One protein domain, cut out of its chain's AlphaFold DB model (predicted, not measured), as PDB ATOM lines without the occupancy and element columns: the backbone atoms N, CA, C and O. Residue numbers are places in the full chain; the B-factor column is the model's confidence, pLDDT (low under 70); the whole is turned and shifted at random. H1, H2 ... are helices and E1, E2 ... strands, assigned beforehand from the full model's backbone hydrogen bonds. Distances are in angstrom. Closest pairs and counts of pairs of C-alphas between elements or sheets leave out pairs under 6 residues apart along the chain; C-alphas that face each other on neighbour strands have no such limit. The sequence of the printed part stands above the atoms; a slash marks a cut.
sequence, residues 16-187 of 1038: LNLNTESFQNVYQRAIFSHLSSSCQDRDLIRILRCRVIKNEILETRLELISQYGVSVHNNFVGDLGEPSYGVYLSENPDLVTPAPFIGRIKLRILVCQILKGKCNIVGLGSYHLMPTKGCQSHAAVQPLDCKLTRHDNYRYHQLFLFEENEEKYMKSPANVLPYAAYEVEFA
ATOM      1  N   LEU A  16      33.903  19.003  15.138       83.62
ATOM      2  CA  LEU A  16      32.565  19.495  14.861       83.62
ATOM      3  C   LEU A  16      32.155  19.012  13.466       83.62
ATOM      4  O   LEU A  16      32.754  19.389  12.458       83.62
ATOM      5  N   ASN A  17      31.160  18.123  13.432       86.06
ATOM      6  CA  ASN A  17      30.650  17.503  12.214       86.06
ATOM      7  C   ASN A  17      30.198  18.580  11.211       86.06
ATOM      8  O   ASN A  17      29.264  19.331  11.477       86.06
ATOM      9  N   LEU A  18      30.845  18.622  10.044       89.44
ATOM     10  CA  LEU A  18      30.655  19.661   9.022       89.44
ATOM     11  C   LEU A  18      29.226  19.690   8.432       89.44
ATOM     12  O   LEU A  18      28.830  20.662   7.791       89.44
ATOM     13  N   ASN A  19      28.442  18.636   8.663       89.38
ATOM     14  CA  ASN A  19      27.055  18.534   8.218       89.38
ATOM     15  C   ASN A  19      26.045  19.118   9.226       89.38
ATOM     16  O   ASN A  19      24.850  19.098   8.940       89.38
ATOM     17  N   THR A  20      26.466  19.614  10.399       90.00
ATOM     18  CA  THR A  20      25.531  20.236  11.353       90.00
ATOM     19  C   THR A  20      25.228  21.685  10.989       90.00
ATOM     20  O   THR A  20      26.104  22.448  10.582       90.00
ATOM     21  N   GLU A  21      23.994  22.116  11.246       88.31
ATOM     22  CA  GLU A  21      23.607  23.526  11.125       88.31
ATOM     23  C   GLU A  21      24.495  24.441  11.992       88.31
ATOM     24  O   GLU A  21      24.861  25.541  11.577       88.31
ATOM     25  N   SER A  22      24.927  23.963  13.166       81.81
ATOM     26  CA  SER A  22      25.858  24.683  14.042       81.81
ATOM     27  C   SER A  22      27.232  24.923  13.404       81.81
ATOM     28  O   SER A  22      27.819  25.978  13.642       81.81
ATOM     29  N   PHE A  23      27.734  24.014  12.558       89.38
ATOM     30  CA  PHE A  23      28.920  24.280  11.743       89.38
ATOM     31  C   PHE A  23      28.637  25.373  10.713       89.38
ATOM     32  O   PHE A  23      29.365  26.365  10.636       89.38
ATOM     33  N   GLN A  24      27.569  25.193   9.937       88.31
ATOM     34  CA  GLN A  24      27.287  25.975   8.735       88.31
ATOM     35  C   GLN A  24      26.939  27.436   9.061       88.31
ATOM     36  O   GLN A  24      27.490  28.365   8.467       88.31
ATOM     37  N   ASN A  25      26.088  27.657  10.067       87.19
ATOM     38  CA  ASN A  25      25.627  28.992  10.453       87.19
ATOM     39  C   ASN A  25      26.658  29.803  11.256       87.19
ATOM     40  O   ASN A  25      26.601  31.034  11.212       87.19
ATOM     41  N   VAL A  26      27.587  29.148  11.967       86.12
ATOM     42  CA  VAL A  26      28.563  29.810  12.857       86.12
ATOM     43  C   VAL A  26      29.988  29.700  12.313       86.12
ATOM     44  O   VAL A  26      30.549  30.692  11.855       86.12
ATOM     45  N   TYR A  27      30.576  28.504  12.330       86.56
ATOM     46  CA  TYR A  27      32.005  28.287  12.070       86.56
ATOM     47  C   TYR A  27      32.370  28.481  10.590       86.56
ATOM     48  O   TYR A  27      33.259  29.267  10.259       86.56
ATOM     49  N   GLN A  28      31.624  27.848   9.679       88.62
ATOM     50  CA  GLN A  28      31.773  28.044   8.233       88.62
ATOM     51  C   GLN A  28      31.475  29.493   7.829       88.62
ATOM     52  O   GLN A  28      32.181  30.073   7.004       88.62
ATOM     53  N   ARG A  29      30.448  30.100   8.436       86.38
ATOM     54  CA  ARG A  29      30.098  31.500   8.183       86.38
ATOM     55  C   ARG A  29      31.209  32.452   8.617       86.38
ATOM     56  O   ARG A  29      31.512  33.356   7.849       86.38
ATOM     57  N   ALA A  30      31.825  32.236   9.780       83.69
ATOM     58  CA  ALA A  30      32.910  33.071  10.291       83.69
ATOM     59  C   ALA A  30      34.143  33.042   9.372       83.69
ATOM     60  O   ALA A  30      34.635  34.095   8.970       83.69
ATOM     61  N   ILE A  31      34.620  31.858   8.968       85.75
ATOM     62  CA  ILE A  31      35.783  31.777   8.069       85.75
ATOM     63  C   ILE A  31      35.471  32.356   6.674       85.75
ATOM     64  O   ILE A  31      36.314  33.037   6.094       85.75
ATOM     65  N   PHE A  32      34.246  32.187   6.158       88.00
ATOM     66  CA  PHE A  32      33.846  32.738   4.856       88.00
ATOM     67  C   PHE A  32      33.403  34.212   4.868       88.00
ATOM     68  O   PHE A  32      33.355  34.824   3.801       88.00
ATOM     69  N   SER A  33      33.101  34.818   6.024       87.25
ATOM     70  CA  SER A  33      32.860  36.268   6.129       87.25
ATOM     71  C   SER A  33      34.146  37.091   6.150       87.25
ATOM     72  O   SER A  33      34.091  38.292   5.904       87.25
ATOM     73  N   HIS A  34      35.287  36.454   6.423       87.06
ATOM     74  CA  HIS A  34      36.600  37.092   6.482       87.06
ATOM     75  C   HIS A  34      37.458  36.875   5.224       87.06
ATOM     76  O   HIS A  34      38.633  37.222   5.233       87.06
ATOM     77  N   LEU A  35      36.919  36.344   4.122       86.38
ATOM     78  CA  LEU A  35      37.684  36.207   2.872       86.38
ATOM     79  C   LEU A  35      38.033  37.565   2.256       86.38
ATOM     80  O   LEU A  35      37.208  38.482   2.246       86.38
ATOM     81  N   SER A  36      39.251  37.693   1.726       83.25
ATOM     82  CA  SER A  36      39.677  38.917   1.045       83.25
ATOM     83  C   SER A  36      38.880  39.155  -0.243       83.25
ATOM     84  O   SER A  36      38.344  38.233  -0.864       83.25
ATOM     85  N   SER A  37      38.859  40.405  -0.712       75.62
ATOM     86  CA  SER A  37      38.281  40.768  -2.014       75.62
ATOM     87  C   SER A  37      38.923  40.026  -3.196       75.62
ATOM     88  O   SER A  37      38.284  39.886  -4.236       75.62
ATOM     89  N   SER A  38      40.146  39.506  -3.032       66.06
ATOM     90  CA  SER A  38      40.850  38.718  -4.052       66.06
ATOM     91  C   SER A  38      40.463  37.233  -4.086       66.06
ATOM     92  O   SER A  38      40.789  36.552  -5.056       66.06
ATOM     93  N   CYS A  39      39.754  36.733  -3.066       64.62
ATOM     94  CA  CYS A  39      39.387  35.320  -2.913       64.62
ATOM     95  C   CYS A  39      37.894  35.139  -2.564       64.62
ATOM     96  O   CYS A  39      37.528  34.288  -1.757       64.62
ATOM     97  N   GLN A  40      37.013  35.953  -3.161       58.00
ATOM     98  CA  GLN A  40      35.560  35.871  -2.927       58.00
ATOM     99  C   GLN A  40      34.895  34.619  -3.524       58.00
ATOM    100  O   GLN A  40      33.764  34.298  -3.153       58.00
ATOM    101  N   ASP A  41      35.582  33.916  -4.425       59.28
ATOM    102  CA  ASP A  41      35.139  32.626  -4.943       59.28
ATOM    103  C   ASP A  41      35.320  31.540  -3.867       59.28
ATOM    104  O   ASP A  41      36.434  31.121  -3.538       59.28
ATOM    105  N   ARG A  42      34.197  31.128  -3.269       62.25
ATOM    106  CA  ARG A  42      34.158  30.197  -2.130       62.25
ATOM    107  C   ARG A  42      34.542  28.776  -2.517       62.25
ATOM    108  O   ARG A  42      35.023  28.037  -1.659       62.25
ATOM    109  N   ASP A  43      34.393  28.417  -3.788       65.88
ATOM    110  CA  ASP A  43      34.707  27.076  -4.285       65.88
ATOM    111  C   ASP A  43      36.230  26.824  -4.284       65.88
ATOM    112  O   ASP A  43      36.688  25.681  -4.365       65.88
ATOM    113  N   LEU A  44      37.029  27.882  -4.083       73.81
ATOM    114  CA  LEU A  44      38.473  27.806  -3.884       73.81
ATOM    115  C   LEU A  44      38.903  27.336  -2.480       73.81
ATOM    116  O   LEU A  44      40.098  27.110  -2.279       73.81
ATOM    117  N   ILE A  45      37.994  27.200  -1.501       84.44
ATOM    118  CA  ILE A  45      38.351  26.863  -0.109       84.44
ATOM    119  C   ILE A  45      37.427  25.787   0.461       84.44
ATOM    120  O   ILE A  45      36.299  26.041   0.882       84.44
ATOM    121  N   ARG A  46      37.960  24.571   0.575       88.50
ATOM    122  CA  ARG A  46      37.254  23.425   1.145       88.50
ATOM    123  C   ARG A  46      37.673  23.197   2.592       88.50
ATOM    124  O   ARG A  46      38.824  22.872   2.868       88.50
ATOM    125  N   ILE A  47      36.737  23.298   3.531       90.44
ATOM    126  CA  ILE A  47      36.997  22.942   4.933       90.44
ATOM    127  C   ILE A  47      36.956  21.411   5.057       90.44
ATOM    128  O   ILE A  47      35.976  20.783   4.667       90.44
ATOM    129  N   LEU A  48      38.034  20.815   5.569       90.81
ATOM    130  CA  LEU A  48      38.183  19.367   5.766       90.81
ATOM    131  C   LEU A  48      37.897  18.931   7.207       90.81
ATOM    132  O   LEU A  48      37.463  17.804   7.432       90.81
ATOM    133  N   ARG A  49      38.173  19.800   8.188       90.19
ATOM    134  CA  ARG A  49      37.981  19.530   9.621       90.19
ATOM    135  C   ARG A  49      37.812  20.842  10.381       90.19
ATOM    136  O   ARG A  49      38.441  21.838  10.028       90.19
ATOM    137  N   CYS A  50      37.017  20.832  11.444       89.31
ATOM    138  CA  CYS A  50      36.877  21.949  12.373       89.31
ATOM    139  C   CYS A  50      36.881  21.410  13.805       89.31
ATOM    140  O   CYS A  50      36.070  20.549  14.139       89.31
ATOM    141  N   ARG A  51      37.775  21.918  14.654       85.81
ATOM    142  CA  ARG A  51      37.814  21.641  16.094       85.81
ATOM    143  C   ARG A  51      37.545  22.925  16.856       85.81
ATOM    144  O   ARG A  51      38.245  23.916  16.650       85.81
ATOM    145  N   VAL A  52      36.562  22.898  17.746       82.75
ATOM    146  CA  VAL A  52      36.311  24.003  18.682       82.75
ATOM    147  C   VAL A  52      37.270  23.861  19.854       82.75
ATOM    148  O   VAL A  52      37.397  22.773  20.414       82.75
ATOM    149  N   ILE A  53      37.942  24.948  20.226       74.88
ATOM    150  CA  ILE A  53      38.855  24.956  21.367       74.88
ATOM    151  C   ILE A  53      38.033  25.313  22.607       74.88
ATOM    152  O   ILE A  53      37.682  26.470  22.823       74.88
ATOM    153  N   LYS A  54      37.702  24.302  23.414       65.56
ATOM    154  CA  LYS A  54      37.210  24.499  24.784       65.56
ATOM    155  C   LYS A  54      38.411  24.562  25.719       65.56
ATOM    156  O   LYS A  54      39.323  23.750  25.583       65.56
ATOM    157  N   ASN A  55      38.428  25.512  26.650       56.81
ATOM    158  CA  ASN A  55      39.618  25.794  27.457       56.81
ATOM    159  C   ASN A  55      39.740  24.890  28.704       56.81
ATOM    160  O   ASN A  55      40.000  25.359  29.806       56.81
ATOM    161  N   GLU A  56      39.508  23.588  28.514       51.12
ATOM    162  CA  GLU A  56      39.444  22.551  29.558       51.12
ATOM    163  C   GLU A  56      40.444  21.398  29.268       51.12
ATOM    164  O   GLU A  56      40.197  20.244  29.604       51.12
ATOM    165  N   ILE A  57      41.627  21.765  28.731       51.44
ATOM    166  CA  ILE A  57      42.871  20.960  28.569       51.44
ATOM    167  C   ILE A  57      42.927  20.031  27.303       51.44
ATOM    168  O   ILE A  57      41.915  19.471  26.893       51.44
ATOM    169  N   LEU A  58      44.138  19.846  26.712       38.06
ATOM    170  CA  LEU A  58      44.535  19.035  25.507       38.06
ATOM    171  C   LEU A  58      44.334  19.736  24.119       38.06
ATOM    172  O   LEU A  58      43.509  20.638  24.017       38.06
ATOM    173  N   GLU A  59      45.071  19.532  22.995       43.91
ATOM    174  CA  GLU A  59      46.117  18.577  22.500       43.91
ATOM    175  C   GLU A  59      47.546  19.199  22.250       43.91
ATOM    176  O   GLU A  59      47.692  20.085  21.404       43.91
ATOM    177  N   THR A  60      48.597  18.708  22.944       48.53
ATOM    178  CA  THR A  60      50.059  19.048  23.121       48.53
ATOM    179  C   THR A  60      50.690  20.335  22.550       48.53
ATOM    180  O   THR A  60      51.604  20.896  23.152       48.53
ATOM    181  N   ARG A  61      50.267  20.832  21.389       49.22
ATOM    182  CA  ARG A  61      50.807  22.059  20.760       49.22
ATOM    183  C   ARG A  61      49.756  23.004  20.200       49.22
ATOM    184  O   ARG A  61      50.049  24.187  20.051       49.22
ATOM    185  N   LEU A  62      48.542  22.512  19.962       49.28
ATOM    186  CA  LEU A  62      47.371  23.367  20.096       49.28
ATOM    187  C   LEU A  62      47.102  23.630  21.590       49.28
ATOM    188  O   LEU A  62      46.768  24.763  21.898       49.28
ATOM    189  N   GLU A  63      47.424  22.693  22.502       49.31
ATOM    190  CA  GLU A  63      47.589  22.934  23.957       49.31
ATOM    191  C   GLU A  63      48.467  24.140  24.238       49.31
ATOM    192  O   GLU A  63      48.014  25.072  24.878       49.31
ATOM    193  N   LEU A  64      49.717  24.153  23.759       50.81
ATOM    194  CA  LEU A  64      50.644  25.230  24.117       50.81
ATOM    195  C   LEU A  64      50.144  26.617  23.682       50.81
ATOM    196  O   LEU A  64      50.622  27.612  24.211       50.81
ATOM    197  N   ILE A  65      49.182  26.683  22.755       53.44
ATOM    198  CA  ILE A  65      48.520  27.923  22.349       53.44
ATOM    199  C   ILE A  65      47.156  28.110  23.046       53.44
ATOM    200  O   ILE A  65      46.781  29.248  23.284       53.44
ATOM    201  N   SER A  66      46.413  27.062  23.427       48.16
ATOM    202  CA  SER A  66      45.148  27.183  24.178       48.16
ATOM    203  C   SER A  66      45.356  27.384  25.685       48.16
ATOM    204  O   SER A  66      44.726  28.260  26.267       48.16
ATOM    205  N   GLN A  67      46.290  26.646  26.292       48.41
ATOM    206  CA  GLN A  67      46.703  26.740  27.698       48.41
ATOM    207  C   GLN A  67      47.462  28.042  28.009       48.41
ATOM    208  O   GLN A  67      47.259  28.623  29.070       48.41
ATOM    209  N   TYR A  68      48.353  28.487  27.111       60.69
ATOM    210  CA  TYR A  68      49.242  29.645  27.339       60.69
ATOM    211  C   TYR A  68      48.994  30.824  26.384       60.69
ATOM    212  O   TYR A  68      49.760  31.786  26.408       60.69
ATOM    213  N   GLY A  69      47.943  30.759  25.561       70.62
ATOM    214  CA  GLY A  69      47.568  31.789  24.590       70.62
ATOM    215  C   GLY A  69      48.484  31.887  23.359       70.62
ATOM    216  O   GLY A  69      49.471  31.162  23.193       70.62
ATOM    217  N   VAL A  70      48.145  32.801  22.441       83.88
ATOM    218  CA  VAL A  70      49.036  33.140  21.320       83.88
ATOM    219  C   VAL A  70      50.162  34.010  21.867       83.88
ATOM    220  O   VAL A  70      49.915  35.111  22.347       83.88
ATOM    221  N   SER A  71      51.400  33.527  21.773       86.81
ATOM    222  CA  SER A  71      52.569  34.172  22.379       86.81
ATOM    223  C   SER A  71      53.441  34.964  21.397       86.81
ATOM    224  O   SER A  71      53.437  34.730  20.186       86.81
ATOM    225  N   VAL A  72      54.198  35.924  21.939       88.75
ATOM    226  CA  VAL A  72      55.150  36.782  21.213       88.75
ATOM    227  C   VAL A  72      56.199  35.974  20.442       88.75
ATOM    228  O   VAL A  72      56.537  34.844  20.791       88.75
ATOM    229  N   HIS A  73      56.753  36.576  19.393       86.06
ATOM    230  CA  HIS A  73      57.613  35.946  18.385       86.06
ATOM    231  C   HIS A  73      56.927  34.845  17.548       86.06
ATOM    232  O   HIS A  73      57.624  34.034  16.924       86.06
ATOM    233  N   ASN A  74      55.587  34.822  17.479       86.31
ATOM    234  CA  ASN A  74      54.835  33.951  16.561       86.31
ATOM    235  C   ASN A  74      55.101  34.256  15.069       86.31
ATOM    236  O   ASN A  74      54.898  33.391  14.216       86.31
ATOM    237  N   ASN A  75      55.600  35.459  14.780       86.88
ATOM    238  CA  ASN A  75      56.213  35.868  13.523       86.88
ATOM    239  C   ASN A  75      57.711  36.188  13.751       86.88
ATOM    240  O   ASN A  75      58.145  36.435  14.880       86.88
ATOM    241  N   PHE A  76      58.520  36.145  12.691       83.44
ATOM    242  CA  PHE A  76      59.963  36.399  12.743       83.44
ATOM    243  C   PHE A  76      60.326  37.861  12.444       83.44
ATOM    244  O   PHE A  76      61.130  38.438  13.170       83.44
ATOM    245  N   VAL A  77      59.711  38.458  11.421       83.06
ATOM    246  CA  VAL A  77      59.835  39.880  11.058       83.06
ATOM    247  C   VAL A  77      58.430  40.390  10.759       83.06
ATOM    248  O   VAL A  77      57.676  39.716  10.062       83.06
ATOM    249  N   GLY A  78      58.058  41.547  11.304       84.81
ATOM    250  CA  GLY A  78      56.699  42.076  11.207       84.81
ATOM    251  C   GLY A  78      56.669  43.557  10.845       84.81
ATOM    252  O   GLY A  78      57.517  44.323  11.285       84.81
ATOM    253  N   ASP A  79      55.694  43.959  10.032       90.12
ATOM    254  CA  ASP A  79      55.620  45.297   9.432       90.12
ATOM    255  C   ASP A  79      55.042  46.402  10.325       90.12
ATOM    256  O   ASP A  79      55.097  47.568   9.940       90.12
ATOM    257  N   LEU A  80      54.455  46.058  11.473       94.38
ATOM    258  CA  LEU A  80      53.586  46.944  12.259       94.38
ATOM    259  C   LEU A  80      54.129  47.238  13.670       94.38
ATOM    260  O   LEU A  80      53.549  48.036  14.403       94.38
ATOM    261  N   GLY A  81      55.215  46.582  14.065       93.69
ATOM    262  CA  GLY A  81      55.812  46.636  15.397       93.69
ATOM    263  C   GLY A  81      56.728  45.441  15.641       93.69
ATOM    264  O   GLY A  81      56.642  44.428  14.936       93.69
ATOM    265  N   GLU A  82      57.622  45.542  16.621       92.62
ATOM    266  CA  GLU A  82      58.613  44.486  16.850       92.62
ATOM    267  C   GLU A  82      57.949  43.196  17.397       92.62
ATOM    268  O   GLU A  82      57.251  43.256  18.415       92.62
ATOM    269  N   PRO A  83      58.162  42.007  16.782       91.69
ATOM    270  CA  PRO A  83      57.510  40.757  17.198       91.69
ATOM    271  C   PRO A  83      57.821  40.271  18.623       91.69
ATOM    272  O   PRO A  83      57.263  39.263  19.048       91.69
ATOM    273  N   SER A  84      58.721  40.930  19.349       91.31
ATOM    274  CA  SER A  84      59.085  40.632  20.739       91.31
ATOM    275  C   SER A  84      58.053  41.125  21.765       91.31
ATOM    276  O   SER A  84      57.963  40.544  22.848       91.31
ATOM    277  N   TYR A  85      57.255  42.144  21.417       93.31
ATOM    278  CA  TYR A  85      56.314  42.825  22.323       93.31
ATOM    279  C   TYR A  85      54.829  42.593  22.002       93.31
ATOM    280  O   TYR A  85      53.957  43.116  22.693       93.31
ATOM    281  N   GLY A  86      54.523  41.826  20.957       93.25
ATOM    282  CA  GLY A  86      53.151  41.534  20.543       93.25
ATOM    283  C   GLY A  86      53.068  40.382  19.546       93.25
ATOM    284  O   GLY A  86      54.080  39.785  19.168       93.25
ATOM    285  N   VAL A  87      51.848  40.060  19.130       93.69
ATOM    286  CA  VAL A  87      51.533  38.902  18.290       93.69
ATOM    287  C   VAL A  87      50.937  39.315  16.958       93.69
ATOM    288  O   VAL A  87      50.103  40.216  16.882       93.69
ATOM    289  N   TYR A  88      51.364  38.629  15.902       94.06
ATOM    290  CA  TYR A  88      50.874  38.840  14.546       94.06
ATOM    291  C   TYR A  88      49.742  37.872  14.208       94.06
ATOM    292  O   TYR A  88      49.879  36.662  14.405       94.06
ATOM    293  N   LEU A  89      48.645  38.397  13.666       93.75
ATOM    294  CA  LEU A  89      47.538  37.636  13.082       93.75
ATOM    295  C   LEU A  89      47.191  38.228  11.712       93.75
ATOM    296  O   LEU A  89      47.368  39.426  11.508       93.75
ATOM    297  N   SER A  90      46.649  37.423  10.797       92.94
ATOM    298  CA  SER A  90      46.036  37.950   9.573       92.94
ATOM    299  C   SER A  90      44.526  38.089   9.741       92.94
ATOM    300  O   SER A  90      43.896  37.243  10.377       92.94
ATOM    301  N   GLU A  91      43.946  39.130   9.149       91.12
ATOM    302  CA  GLU A  91      42.494  39.341   9.132       91.12
ATOM    303  C   GLU A  91      41.739  38.378   8.209       91.12
ATOM    304  O   GLU A  91      40.542  38.169   8.405       91.12
ATOM    305  N   ASN A  92      42.414  37.804   7.204       89.81
ATOM    306  CA  ASN A  92      41.775  37.047   6.130       89.81
ATOM    307  C   ASN A  92      42.380  35.635   6.021       89.81
ATOM    308  O   ASN A  92      43.596  35.500   5.855       89.81
ATOM    309  N   PRO A  93      41.576  34.554   6.074       86.62
ATOM    310  CA  PRO A  93      42.100  33.191   6.127       86.62
ATOM    311  C   PRO A  93      42.717  32.741   4.793       86.62
ATOM    312  O   PRO A  93      43.556  31.844   4.782       86.62
ATOM    313  N   ASP A  94      42.372  33.384   3.675       84.25
ATOM    314  CA  ASP A  94      43.026  33.207   2.375       84.25
ATOM    315  C   ASP A  94      44.368  33.953   2.250       84.25
ATOM    316  O   ASP A  94      45.163  33.631   1.363       84.25
ATOM    317  N   LEU A  95      44.662  34.892   3.159       86.88
ATOM    318  CA  LEU A  95      45.926  35.630   3.281       86.88
ATOM    319  C   LEU A  95      46.716  35.212   4.539       86.88
ATOM    320  O   LEU A  95      47.426  36.010   5.136       86.88
ATOM    321  N   VAL A  96      46.679  33.931   4.923       84.69
ATOM    322  CA  VAL A  96      47.567  33.395   5.984       84.69
ATOM    323  C   VAL A  96      49.026  33.201   5.541       84.69
ATOM    324  O   VAL A  96      49.882  32.892   6.370       84.69
ATOM    325  N   THR A  97      49.329  33.385   4.252       84.81
ATOM    326  CA  THR A  97      50.690  33.396   3.684       84.81
ATOM    327  C   THR A  97      50.810  34.458   2.586       84.81
ATOM    328  O   THR A  97      49.884  34.575   1.776       84.81
ATOM    329  N   PRO A  98      51.946  35.175   2.471       85.06
ATOM    330  CA  PRO A  98      52.173  36.097   1.355       85.06
ATOM    331  C   PRO A  98      52.383  35.341   0.038       85.06
ATOM    332  O   PRO A  98      51.905  35.762  -1.016       85.06
ATOM    333  N   ALA A  99      53.026  34.171   0.108       82.31
ATOM    334  CA  ALA A  99      53.153  33.250  -1.009       82.31
ATOM    335  C   ALA A  99      51.769  32.752  -1.484       82.31
ATOM    336  O   ALA A  99      50.886  32.513  -0.647       82.31
ATOM    337  N   PRO A 100      51.561  32.565  -2.801       76.31
ATOM    338  CA  PRO A 100      50.370  31.922  -3.341       76.31
ATOM    339  C   PRO A 100      50.419  30.394  -3.204       76.31
ATOM    340  O   PRO A 100      51.482  29.783  -3.083       76.31
ATOM    341  N   PHE A 101      49.241  29.775  -3.257       76.12
ATOM    342  CA  PHE A 101      49.077  28.329  -3.154       76.12
ATOM    343  C   PHE A 101      49.321  27.647  -4.511       76.12
ATOM    344  O   PHE A 101      48.543  27.811  -5.453       76.12
ATOM    345  N   ILE A 102      50.419  26.888  -4.612       69.25
ATOM    346  CA  ILE A 102      50.750  26.058  -5.779       69.25
ATOM    347  C   ILE A 102      50.260  24.629  -5.529       69.25
ATOM    348  O   ILE A 102      50.748  23.944  -4.632       69.25
ATOM    349  N   GLY A 103      49.313  24.171  -6.352       70.44
ATOM    350  CA  GLY A 103      48.634  22.886  -6.155       70.44
ATOM    351  C   GLY A 103      47.551  22.947  -5.072       70.44
ATOM    352  O   GLY A 103      47.223  24.017  -4.563       70.44
ATOM    353  N   ARG A 104      46.974  21.788  -4.730       76.19
ATOM    354  CA  ARG A 104      46.033  21.671  -3.605       76.19
ATOM    355  C   ARG A 104      46.817  21.561  -2.304       76.19
ATOM    356  O   ARG A 104      47.432  20.529  -2.045       76.19
ATOM    357  N   ILE A 105      46.806  22.617  -1.497       77.62
ATOM    358  CA  ILE A 105      47.554  22.671  -0.238       77.62
ATOM    359  C   ILE A 105      46.580  22.585   0.933       77.62
ATOM    360  O   ILE A 105      45.653  23.388   1.051       77.62
ATOM    361  N   LYS A 106      46.827  21.618   1.821       85.75
ATOM    362  CA  LYS A 106      46.138  21.496   3.105       85.75
ATOM    363  C   LYS A 106      46.859  22.342   4.147       85.75
ATOM    364  O   LYS A 106      48.005  22.054   4.494       85.75
ATOM    365  N   LEU A 107      46.191  23.377   4.642       84.31
ATOM    366  CA  LEU A 107      46.657  24.201   5.750       84.31
ATOM    367  C   LEU A 107      45.826  23.927   6.996       84.31
ATOM    368  O   LEU A 107      44.620  23.704   6.927       84.31
ATOM    369  N   ARG A 108      46.471  24.031   8.156       86.12
ATOM    370  CA  ARG A 108      45.761  24.242   9.416       86.12
ATOM    371  C   ARG A 108      45.731  25.739   9.703       86.12
ATOM    372  O   ARG A 108      46.756  26.408   9.574       86.12
ATOM    373  N   ILE A 109      44.572  26.266  10.075       87.81
ATOM    374  CA  ILE A 109      44.370  27.676  10.424       87.81
ATOM    375  C   ILE A 109      43.816  27.726  11.843       87.81
ATOM    376  O   ILE A 109      42.803  27.099  12.143       87.81
ATOM    377  N   LEU A 110      44.494  28.473  12.713       87.56
ATOM    378  CA  LEU A 110      43.972  28.819  14.028       87.56
ATOM    379  C   LEU A 110      43.203  30.134  13.898       87.56
ATOM    380  O   LEU A 110      43.787  31.145  13.517       87.56
ATOM    381  N   VAL A 111      41.911  30.106  14.207       88.44
ATOM    382  CA  VAL A 111      41.076  31.303  14.321       88.44
ATOM    383  C   VAL A 111      41.028  31.710  15.788       88.44
ATOM    384  O   VAL A 111      40.743  30.886  16.662       88.44
ATOM    385  N   CYS A 112      41.299  32.986  16.047       88.50
ATOM    386  CA  CYS A 112      41.256  33.589  17.372       88.50
ATOM    387  C   CYS A 112      40.119  34.611  17.446       88.50
ATOM    388  O   CYS A 112      39.928  35.402  16.523       88.50
ATOM    389  N   GLN A 113      39.403  34.628  18.566       87.50
ATOM    390  CA  GLN A 113      38.581  35.761  18.964       87.50
ATOM    391  C   GLN A 113      39.509  36.832  19.551       87.50
ATOM    392  O   GLN A 113      40.380  36.518  20.361       87.50
ATOM    393  N   ILE A 114      39.354  38.088  19.122       91.38
ATOM    394  CA  ILE A 114      40.271  39.176  19.493       91.38
ATOM    395  C   ILE A 114      39.532  40.416  19.989       91.38
ATOM    396  O   ILE A 114      38.490  40.792  19.452       91.38
ATOM    397  N   LEU A 115      40.119  41.096  20.973       91.00
ATOM    398  CA  LEU A 115      39.695  42.418  21.427       91.00
ATOM    399  C   LEU A 115      40.705  43.456  20.918       91.00
ATOM    400  O   LEU A 115      41.670  43.801  21.596       91.00
ATOM    401  N   LYS A 116      40.482  43.961  19.694       90.38
ATOM    402  CA  LYS A 116      41.376  44.941  19.035       90.38
ATOM    403  C   LYS A 116      41.627  46.212  19.863       90.38
ATOM    404  O   LYS A 116      42.657  46.860  19.672       90.38
ATOM    405  N   GLY A 117      40.684  46.566  20.742       92.06
ATOM    406  CA  GLY A 117      40.717  47.779  21.556       92.06
ATOM    407  C   GLY A 117      40.807  49.044  20.703       92.06
ATOM    408  O   GLY A 117      40.287  49.101  19.585       92.06
ATOM    409  N   LYS A 118      41.507  50.054  21.215       94.56
ATOM    410  CA  LYS A 118      41.944  51.200  20.422       94.56
ATOM    411  C   LYS A 118      43.106  50.754  19.531       94.56
ATOM    412  O   LYS A 118      44.182  50.409  20.022       94.56
ATOM    413  N   CYS A 119      42.879  50.772  18.222       95.00
ATOM    414  CA  CYS A 119      43.893  50.471  17.220       95.00
ATOM    415  C   CYS A 119      44.644  51.752  16.819       95.00
ATOM    416  O   CYS A 119      44.006  52.779  16.582       95.00
ATOM    417  N   ASN A 120      45.974  51.696  16.723       96.44
ATOM    418  CA  ASN A 120      46.770  52.746  16.085       96.44
ATOM    419  C   ASN A 120      47.046  52.388  14.616       96.44
ATOM    420  O   ASN A 120      47.317  51.229  14.295       96.44
ATOM    421  N   ILE A 121      47.020  53.384  13.731       95.62
ATOM    422  CA  ILE A 121      47.361  53.199  12.318       95.62
ATOM    423  C   ILE A 121      48.843  53.501  12.110       95.62
ATOM    424  O   ILE A 121      49.323  54.579  12.458       95.62
ATOM    425  N   VAL A 122      49.560  52.545  11.523       94.69
ATOM    426  CA  VAL A 122      51.012  52.599  11.311       94.69
ATOM    427  C   VAL A 122      51.355  52.316   9.845       94.69
ATOM    428  O   VAL A 122      50.587  51.683   9.120       94.69
ATOM    429  N   GLY A 123      52.508  52.799   9.383       91.38
ATOM    430  CA  GLY A 123      53.015  52.463   8.051       91.38
ATOM    431  C   GLY A 123      53.598  51.050   8.009       91.38
ATOM    432  O   GLY A 123      54.156  50.586   9.002       91.38
ATOM    433  N   LEU A 124      53.532  50.383   6.853       89.75
ATOM    434  CA  LEU A 124      54.332  49.174   6.630       89.75
ATOM    435  C   LEU A 124      55.830  49.504   6.749       89.75
ATOM    436  O   LEU A 124      56.255  50.616   6.433       89.75
ATOM    437  N   GLY A 125      56.632  48.538   7.192       85.75
ATOM    438  CA  GLY A 125      58.033  48.760   7.547       85.75
ATOM    439  C   GLY A 125      58.257  49.355   8.946       85.75
ATOM    440  O   GLY A 125      59.377  49.749   9.256       85.75
ATOM    441  N   SER A 126      57.250  49.377   9.823       89.06
ATOM    442  CA  SER A 126      57.362  49.784  11.235       89.06
ATOM    443  C   SER A 126      57.970  48.685  12.132       89.06
ATOM    444  O   SER A 126      57.549  48.494  13.269       89.06
ATOM    445  N   TYR A 127      58.965  47.934  11.650       83.44
ATOM    446  CA  TYR A 127      59.452  46.698  12.294       83.44
ATOM    447  C   TYR A 127      60.200  46.892  13.626       83.44
ATOM    448  O   TYR A 127      60.347  45.934  14.381       83.44
ATOM    449  N   HIS A 128      60.624  48.121  13.941       87.31
ATOM    450  CA  HIS A 128      61.167  48.522  15.251       87.31
ATOM    451  C   HIS A 128      60.225  49.454  16.032       87.31
ATOM    452  O   HIS A 128      60.638  50.096  16.999       87.31
ATOM    453  N   LEU A 129      58.961  49.584  15.618       92.12
ATOM    454  CA  LEU A 129      57.994  50.396  16.348       92.12
ATOM    455  C   LEU A 129      57.611  49.690  17.652       92.12
ATOM    456  O   LEU A 129      57.097  48.568  17.646       92.12
ATOM    457  N   MET A 130      57.865  50.364  18.772       92.25
ATOM    458  CA  MET A 130      57.383  49.929  20.080       92.25
ATOM    459  C   MET A 130      55.853  50.036  20.134       92.25
ATOM    460  O   MET A 130      55.286  50.902  19.459       92.25
ATOM    461  N   PRO A 131      55.162  49.203  20.929       93.50
ATOM    462  CA  PRO A 131      53.713  49.293  21.057       93.50
ATOM    463  C   PRO A 131      53.248  50.687  21.508       93.50
ATOM    464  O   PRO A 131      53.834  51.304  22.399       93.50
ATOM    465  N   THR A 132      52.205  51.218  20.867       93.81
ATOM    466  CA  THR A 132      51.726  52.582  21.142       93.81
ATOM    467  C   THR A 132      50.970  52.613  22.471       93.81
ATOM    468  O   THR A 132      49.887  52.034  22.573       93.81
ATOM    469  N   LYS A 133      51.501  53.337  23.468       90.44
ATOM    470  CA  LYS A 133      50.863  53.510  24.787       90.44
ATOM    471  C   LYS A 133      49.393  53.936  24.664       90.44
ATOM    472  O   LYS A 133      49.037  54.806  23.865       90.44
ATOM    473  N   GLY A 134      48.532  53.312  25.467       89.19
ATOM    474  CA  GLY A 134      47.084  53.552  25.458       89.19
ATOM    475  C   GLY A 134      46.333  52.991  24.240       89.19
ATOM    476  O   GLY A 134      45.151  53.293  24.078       89.19
ATOM    477  N   CYS A 135      46.991  52.200  23.388       93.38
ATOM    478  CA  CYS A 135      46.380  51.384  22.333       93.38
ATOM    479  C   CYS A 135      46.550  49.890  22.670       93.38
ATOM    480  O   CYS A 135      47.277  49.549  23.600       93.38
ATOM    481  N   GLN A 136      45.868  48.995  21.949       93.94
ATOM    482  CA  GLN A 136      45.953  47.530  22.150       93.94
ATOM    483  C   GLN A 136      46.254  46.759  20.851       93.94
ATOM    484  O   GLN A 136      46.424  45.535  20.851       93.94
ATOM    485  N   SER A 137      46.307  47.467  19.720       96.38
ATOM    486  CA  SER A 137      46.723  46.915  18.434       96.38
ATOM    487  C   SER A 137      47.308  47.981  17.508       96.38
ATOM    488  O   SER A 137      46.995  49.167  17.636       96.38
ATOM    489  N   HIS A 138      48.130  47.551  16.551       96.69
ATOM    490  CA  HIS A 138      48.499  48.314  15.359       96.69
ATOM    491  C   HIS A 138      47.943  47.633  14.097       96.69
ATOM    492  O   HIS A 138      47.926  46.401  14.005       96.69
ATOM    493  N   ALA A 139      47.552  48.439  13.111       95.75
ATOM    494  CA  ALA A 139      47.150  48.014  11.770       95.75
ATOM    495  C   ALA A 139      47.691  48.992  10.711       95.75
ATOM    496  O   ALA A 139      48.008  50.138  11.032       95.75
ATOM    497  N   ALA A 140      47.767  48.570   9.448       94.31
ATOM    498  CA  ALA A 140      48.097  49.453   8.328       94.31
ATOM    499  C   ALA A 140      46.851  49.782   7.492       94.31
ATOM    500  O   ALA A 140      45.991  48.931   7.279       94.31
ATOM    501  N   VAL A 141      46.762  51.010   6.976       90.62
ATOM    502  CA  VAL A 141      45.712  51.395   6.017       90.62
ATOM    503  C   VAL A 141      46.163  51.059   4.598       90.62
ATOM    504  O   VAL A 141      47.207  51.524   4.139       90.62
ATOM    505  N   GLN A 142      45.353  50.261   3.903       87.06
ATOM    506  CA  GLN A 142      45.554  49.886   2.506       87.06
ATOM    507  C   GLN A 142      45.314  51.097   1.572       87.06
ATOM    508  O   GLN A 142      44.300  51.781   1.723       87.06
ATOM    509  N   PRO A 143      46.199  51.382   0.597       85.25
ATOM    510  CA  PRO A 143      45.963  52.415  -0.412       85.25
ATOM    511  C   PRO A 143      44.828  52.007  -1.366       85.25
ATOM    512  O   PRO A 143      44.903  50.964  -2.012       85.25
ATOM    513  N   LEU A 144      43.798  52.852  -1.468       77.75
ATOM    514  CA  LEU A 144      42.534  52.544  -2.157       77.75
ATOM    515  C   LEU A 144      42.674  52.344  -3.678       77.75
ATOM    516  O   LEU A 144      41.973  51.512  -4.250       77.75
ATOM    517  N   ASP A 145      43.581  53.077  -4.328       68.19
ATOM    518  CA  ASP A 145      43.676  53.149  -5.796       68.19
ATOM    519  C   ASP A 145      44.719  52.189  -6.413       68.19
ATOM    520  O   ASP A 145      44.981  52.221  -7.617       68.19
ATOM    521  N   CYS A 146      45.340  51.322  -5.604       69.19
ATOM    522  CA  CYS A 146      46.466  50.484  -6.021       69.19
ATOM    523  C   CYS A 146      46.079  49.010  -6.223       69.19
ATOM    524  O   CYS A 146      45.605  48.343  -5.305       69.19
ATOM    525  N   LYS A 147      46.411  48.437  -7.390       78.44
ATOM    526  CA  LYS A 147      46.438  46.973  -7.578       78.44
ATOM    527  C   LYS A 147      47.651  46.373  -6.860       78.44
ATOM    528  O   LYS A 147      48.717  46.219  -7.447       78.44
ATOM    529  N   LEU A 148      47.475  46.066  -5.581       80.56
ATOM    530  CA  LEU A 148      48.497  45.474  -4.718       80.56
ATOM    531  C   LEU A 148      48.775  44.002  -5.058       80.56
ATOM    532  O   LEU A 148      47.882  43.264  -5.479       80.56
ATOM    533  N   THR A 149      50.014  43.560  -4.827       80.38
ATOM    534  CA  THR A 149      50.386  42.144  -4.954       80.38
ATOM    535  C   THR A 149      49.769  41.310  -3.823       80.38
ATOM    536  O   THR A 149      49.360  41.845  -2.791       80.38
ATOM    537  N   ARG A 150      49.736  39.974  -3.956       82.62
ATOM    538  CA  ARG A 150      49.321  39.089  -2.845       82.62
ATOM    539  C   ARG A 150      50.196  39.285  -1.599       82.62
ATOM    540  O   ARG A 150      49.671  39.264  -0.490       82.62
ATOM    541  N   HIS A 151      51.493  39.519  -1.787       84.69
ATOM    542  CA  HIS A 151      52.437  39.816  -0.712       84.69
ATOM    543  C   HIS A 151      52.090  41.125   0.014       84.69
ATOM    544  O   HIS A 151      52.047  41.161   1.242       84.69
ATOM    545  N   ASP A 152      51.780  42.194  -0.719       86.12
ATOM    546  CA  ASP A 152      51.463  43.478  -0.088       86.12
ATOM    547  C   ASP A 152      50.078  43.448   0.565       86.12
ATOM    548  O   ASP A 152      49.919  43.953   1.673       86.12
ATOM    549  N   ASN A 153      49.102  42.764  -0.043       88.19
ATOM    550  CA  ASN A 153      47.816  42.486   0.600       88.19
ATOM    551  C   ASN A 153      47.996  41.682   1.896       88.19
ATOM    552  O   ASN A 153      47.429  42.063   2.915       88.19
ATOM    553  N   TYR A 154      48.832  40.637   1.907       89.12
ATOM    554  CA  TYR A 154      49.185  39.919   3.138       89.12
ATOM    555  C   TYR A 154      49.691  40.876   4.228       89.12
ATOM    556  O   TYR A 154      49.242  40.776   5.367       89.12
ATOM    557  N   ARG A 155      50.568  41.830   3.881       90.31
ATOM    558  CA  ARG A 155      51.152  42.804   4.822       90.31
ATOM    559  C   ARG A 155      50.139  43.829   5.339       90.31
ATOM    560  O   ARG A 155      50.102  44.070   6.542       90.31
ATOM    561  N   TYR A 156      49.303  44.397   4.466       91.50
ATOM    562  CA  TYR A 156      48.238  45.325   4.873       91.50
ATOM    563  C   TYR A 156      47.163  44.647   5.734       91.50
ATOM    564  O   TYR A 156      46.666  45.263   6.668       91.50
ATOM    565  N   HIS A 157      46.858  43.372   5.473       91.19
ATOM    566  CA  HIS A 157      45.908  42.567   6.247       91.19
ATOM    567  C   HIS A 157      46.556  41.799   7.420       91.19
ATOM    568  O   HIS A 157      46.042  40.757   7.842       91.19
ATOM    569  N   GLN A 158      47.681  42.293   7.960       93.44
ATOM    570  CA  GLN A 158      48.165  41.895   9.286       93.44
ATOM    571  C   GLN A 158      47.575  42.791  10.386       93.44
ATOM    572  O   GLN A 158      47.353  43.986  10.203       93.44
ATOM    573  N   LEU A 159      47.419  42.210  11.571       94.69
ATOM    574  CA  LEU A 159      47.217  42.893  12.842       94.69
ATOM    575  C   LEU A 159      48.379  42.554  13.769       94.69
ATOM    576  O   LEU A 159      48.755  41.387  13.887       94.69
ATOM    577  N   PHE A 160      48.893  43.560  14.469       96.50
ATOM    578  CA  PHE A 160      49.821  43.384  15.583       96.50
ATOM    579  C   PHE A 160      49.081  43.705  16.881       96.50
ATOM    580  O   PHE A 160      48.628  44.832  17.064       96.50
ATOM    581  N   LEU A 161      48.906  42.713  17.753       95.69
ATOM    582  CA  LEU A 161      48.143  42.811  19.004       95.69
ATOM    583  C   LEU A 161      49.082  42.698  20.203       95.69
ATOM    584  O   LEU A 161      49.999  41.878  20.201       95.69
ATOM    585  N   PHE A 162      48.865  43.527  21.219       95.00
ATOM    586  CA  PHE A 162      49.736  43.618  22.388       95.00
ATOM    587  C   PHE A 162      48.964  44.076  23.624       95.00
ATOM    588  O   PHE A 162      47.860  44.613  23.534       95.00
ATOM    589  N   GLU A 163      49.586  43.886  24.781       92.25
ATOM    590  CA  GLU A 163      49.044  44.239  26.087       92.25
ATOM    591  C   GLU A 163      50.184  44.752  26.973       92.25
ATOM    592  O   GLU A 163      51.226  44.103  27.091       92.25
ATOM    593  N   GLU A 164      49.994  45.940  27.547       89.88
ATOM    594  CA  GLU A 164      50.919  46.607  28.467       89.88
ATOM    595  C   GLU A 164      50.396  46.409  29.897       89.88
ATOM    596  O   GLU A 164      49.281  46.819  30.208       89.88
ATOM    597  N   ASN A 165      51.195  45.774  30.754       86.25
ATOM    598  CA  ASN A 165      50.887  45.491  32.151       86.25
ATOM    599  C   ASN A 165      52.096  45.873  33.018       86.25
ATOM    600  O   ASN A 165      53.193  45.364  32.789       86.25
ATOM    601  N   GLU A 166      51.913  46.782  33.982       80.38
ATOM    602  CA  GLU A 166      52.971  47.261  34.897       80.38
ATOM    603  C   GLU A 166      54.305  47.581  34.180       80.38
ATOM    604  O   GLU A 166      55.370  47.040  34.490       80.38
ATOM    605  N   GLU A 167      54.216  48.440  33.157       77.88
ATOM    606  CA  GLU A 167      55.320  48.885  32.281       77.88
ATOM    607  C   GLU A 167      56.023  47.782  31.459       77.88
ATOM    608  O   GLU A 167      57.034  48.039  30.801       77.88
ATOM    609  N   LYS A 168      55.488  46.555  31.439       87.12
ATOM    610  CA  LYS A 168      55.999  45.421  30.654       87.12
ATOM    611  C   LYS A 168      54.964  44.962  29.635       87.12
ATOM    612  O   LYS A 168      53.763  45.052  29.859       87.12
ATOM    613  N   TYR A 169      55.428  44.407  28.519       89.69
ATOM    614  CA  TYR A 169      54.537  43.807  27.527       89.69
ATOM    615  C   TYR A 169      54.320  42.320  27.807       89.69
ATOM    616  O   TYR A 169      55.269  41.576  28.081       89.69
ATOM    617  N   MET A 170      53.063  41.885  27.747       88.81
ATOM    618  CA  MET A 170      52.677  40.508  28.047       88.81
ATOM    619  C   MET A 170      53.170  39.543  26.964       88.81
ATOM    620  O   MET A 170      52.943  39.738  25.771       88.81
ATOM    621  N   LYS A 171      53.813  38.444  27.385       88.56
ATOM    622  CA  LYS A 171      54.327  37.405  26.469       88.56
ATOM    623  C   LYS A 171      53.231  36.649  25.714       88.56
ATOM    624  O   LYS A 171      53.539  36.015  24.712       88.56
ATOM    625  N   SER A 172      51.996  36.695  26.199       88.56
ATOM    626  CA  SER A 172      50.792  36.256  25.500       88.56
ATOM    627  C   SER A 172      49.682  37.251  25.838       88.56
ATOM    628  O   SER A 172      49.194  37.209  26.968       88.56
ATOM    629  N   PRO A 173      49.319  38.164  24.923       89.38
ATOM    630  CA  PRO A 173      48.287  39.165  25.172       89.38
ATOM    631  C   PRO A 173      46.909  38.529  25.414       89.38
ATOM    632  O   PRO A 173      46.399  37.790  24.569       89.38
ATOM    633  N   ALA A 174      46.275  38.843  26.546       86.12
ATOM    634  CA  ALA A 174      44.962  38.314  26.927       86.12
ATOM    635  C   ALA A 174      43.827  38.782  25.993       86.12
ATOM    636  O   ALA A 174      42.758  38.172  25.946       86.12
ATOM    637  N   ASN A 175      44.070  39.816  25.180       85.62
ATOM    638  CA  ASN A 175      43.164  40.249  24.118       85.62
ATOM    639  C   ASN A 175      43.153  39.332  22.873       85.62
ATOM    640  O   ASN A 175      42.487  39.674  21.891       85.62
ATOM    641  N   VAL A 176      43.839  38.178  22.905       89.06
ATOM    642  CA  VAL A 176      43.850  37.159  21.841       89.06
ATOM    643  C   VAL A 176      43.516  35.766  22.394       89.06
ATOM    644  O   VAL A 176      44.368  35.075  22.948       89.06
ATOM    645  N   LEU A 177      42.279  35.313  22.169       83.75
ATOM    646  CA  LEU A 177      41.771  34.012  22.617       83.75
ATOM    647  C   LEU A 177      41.658  33.020  21.439       83.75
ATOM    648  O   LEU A 177      40.898  33.274  20.503       83.75
ATOM    649  N   PRO A 178      42.355  31.869  21.450       85.06
ATOM    650  CA  PRO A 178      42.133  30.794  20.480       85.06
ATOM    651  C   PRO A 178      40.694  30.264  20.538       85.06
ATOM    652  O   PRO A 178      40.226  29.860  21.596       85.06
ATOM    653  N   TYR A 179      40.003  30.244  19.396       83.19
ATOM    654  CA  TYR A 179      38.574  29.909  19.314       83.19
ATOM    655  C   TYR A 179      38.327  28.570  18.605       83.19
ATOM    656  O   TYR A 179      37.626  27.695  19.115       83.19
ATOM    657  N   ALA A 180      38.928  28.378  17.428       84.81
ATOM    658  CA  ALA A 180      38.769  27.152  16.651       84.81
ATOM    659  C   ALA A 180      39.989  26.871  15.765       84.81
ATOM    660  O   ALA A 180      40.614  27.790  15.232       84.81
ATOM    661  N   ALA A 181      40.299  25.591  15.572       87.19
ATOM    662  CA  ALA A 181      41.317  25.123  14.640       87.19
ATOM    663  C   ALA A 181      40.646  24.439  13.440       87.19
ATOM    664  O   ALA A 181      39.945  23.438  13.589       87.19
ATOM    665  N   TYR A 182      40.885  24.971  12.245       88.44
ATOM    666  CA  TYR A 182      40.381  24.433  10.983       88.44
ATOM    667  C   TYR A 182      41.501  23.700  10.248       88.44
ATOM    668  O   TYR A 182      42.638  24.169  10.233       88.44
ATOM    669  N   GLU A 183      41.179  22.594   9.580       90.25
ATOM    670  CA  GLU A 183      41.990  22.062   8.483       90.25
ATOM    671  C   GLU A 183      41.260  22.388   7.175       90.25
ATOM    672  O   GLU A 183      40.096  22.020   7.006       90.25
ATOM    673  N   VAL A 184      41.916  23.129   6.283       88.31
ATOM    674  CA  VAL A 184      41.355  23.640   5.026       88.31
ATOM    675  C   VAL A 184      42.233  23.244   3.845       88.31
ATOM    676  O   VAL A 184      43.457  23.230   3.940       88.31
ATOM    677  N   GLU A 185      41.603  22.930   2.723       88.19
ATOM    678  CA  GLU A 185      42.219  22.605   1.442       88.19
ATOM    679  C   GLU A 185      41.931  23.752   0.473       88.19
ATOM    680  O   GLU A 185      40.780  23.987   0.100       88.19
ATOM    681  N   PHE A 186      42.978  24.483   0.092       81.69
ATOM    682  CA  PHE A 186      42.881  25.509  -0.944       81.69
ATOM    683  C   PHE A 186      42.916  24.848  -2.323       81.69
ATOM    684  O   PHE A 186      43.727  23.949  -2.574       81.69
ATOM    685  N   ALA A 187      42.043  25.295  -3.222       73.56
ATOM    686  CA  ALA A 187      42.040  24.860  -4.608       73.56
ATOM    687  C   ALA A 187      43.322  25.302  -5.329       73.56
ATOM    688  O   ALA A 187      43.951  26.310  -4.999       73.56
TER     689      ALA A 187
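Overview. This is residues 16 to 187 of the 1038 residues of an uncharacterized protein of Thelazia callipaeda (UniProt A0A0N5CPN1). Mostly loop, with little regular structure, the domain holds two small sheets: strongly twisted, antiparallel E1, E7, E3, with H1 over one face, and mixed, short-stranded E2, E6, E5, E4. Named elements, H1 E1 H2 E2 E3 E4 E5 H3 E6 E7, hold 67 of 172 printed residues, class mixed. It is compact, radius of gyration of the C-alphas 16.5 A, spanning 47 by 45 by 25 A.

Along the chain. H1, residues 21 to 33, begins at C-alpha 21 (23.607, 23.526, 11.125). E1 is 45 to 52, H2 63 to 66, E2 87 to 90, E3 105 to 114 (26.7 A), E4 119 to 121, E5 137 to 139, H3 150 to 156, E6 158 to 161, and E7 176 to 186 (25.6 A), ending at C-alpha 186 (42.881, 25.509, -0.944).

Arrangement. E1 and E7 are antiparallel neighbours, with N 46 and O 185 within hydrogen-bond range at 2.9 A. H1 is on this sheet, height 9.6 A; H2 only grazes it. H3 only grazes the other. In H3 every O i to N i+4 pair is within range; in H1, 6 of 9.

Size, cuts and confidence. The printed part has no cut. Residues 54 to 68 are among those under pLDDT 70.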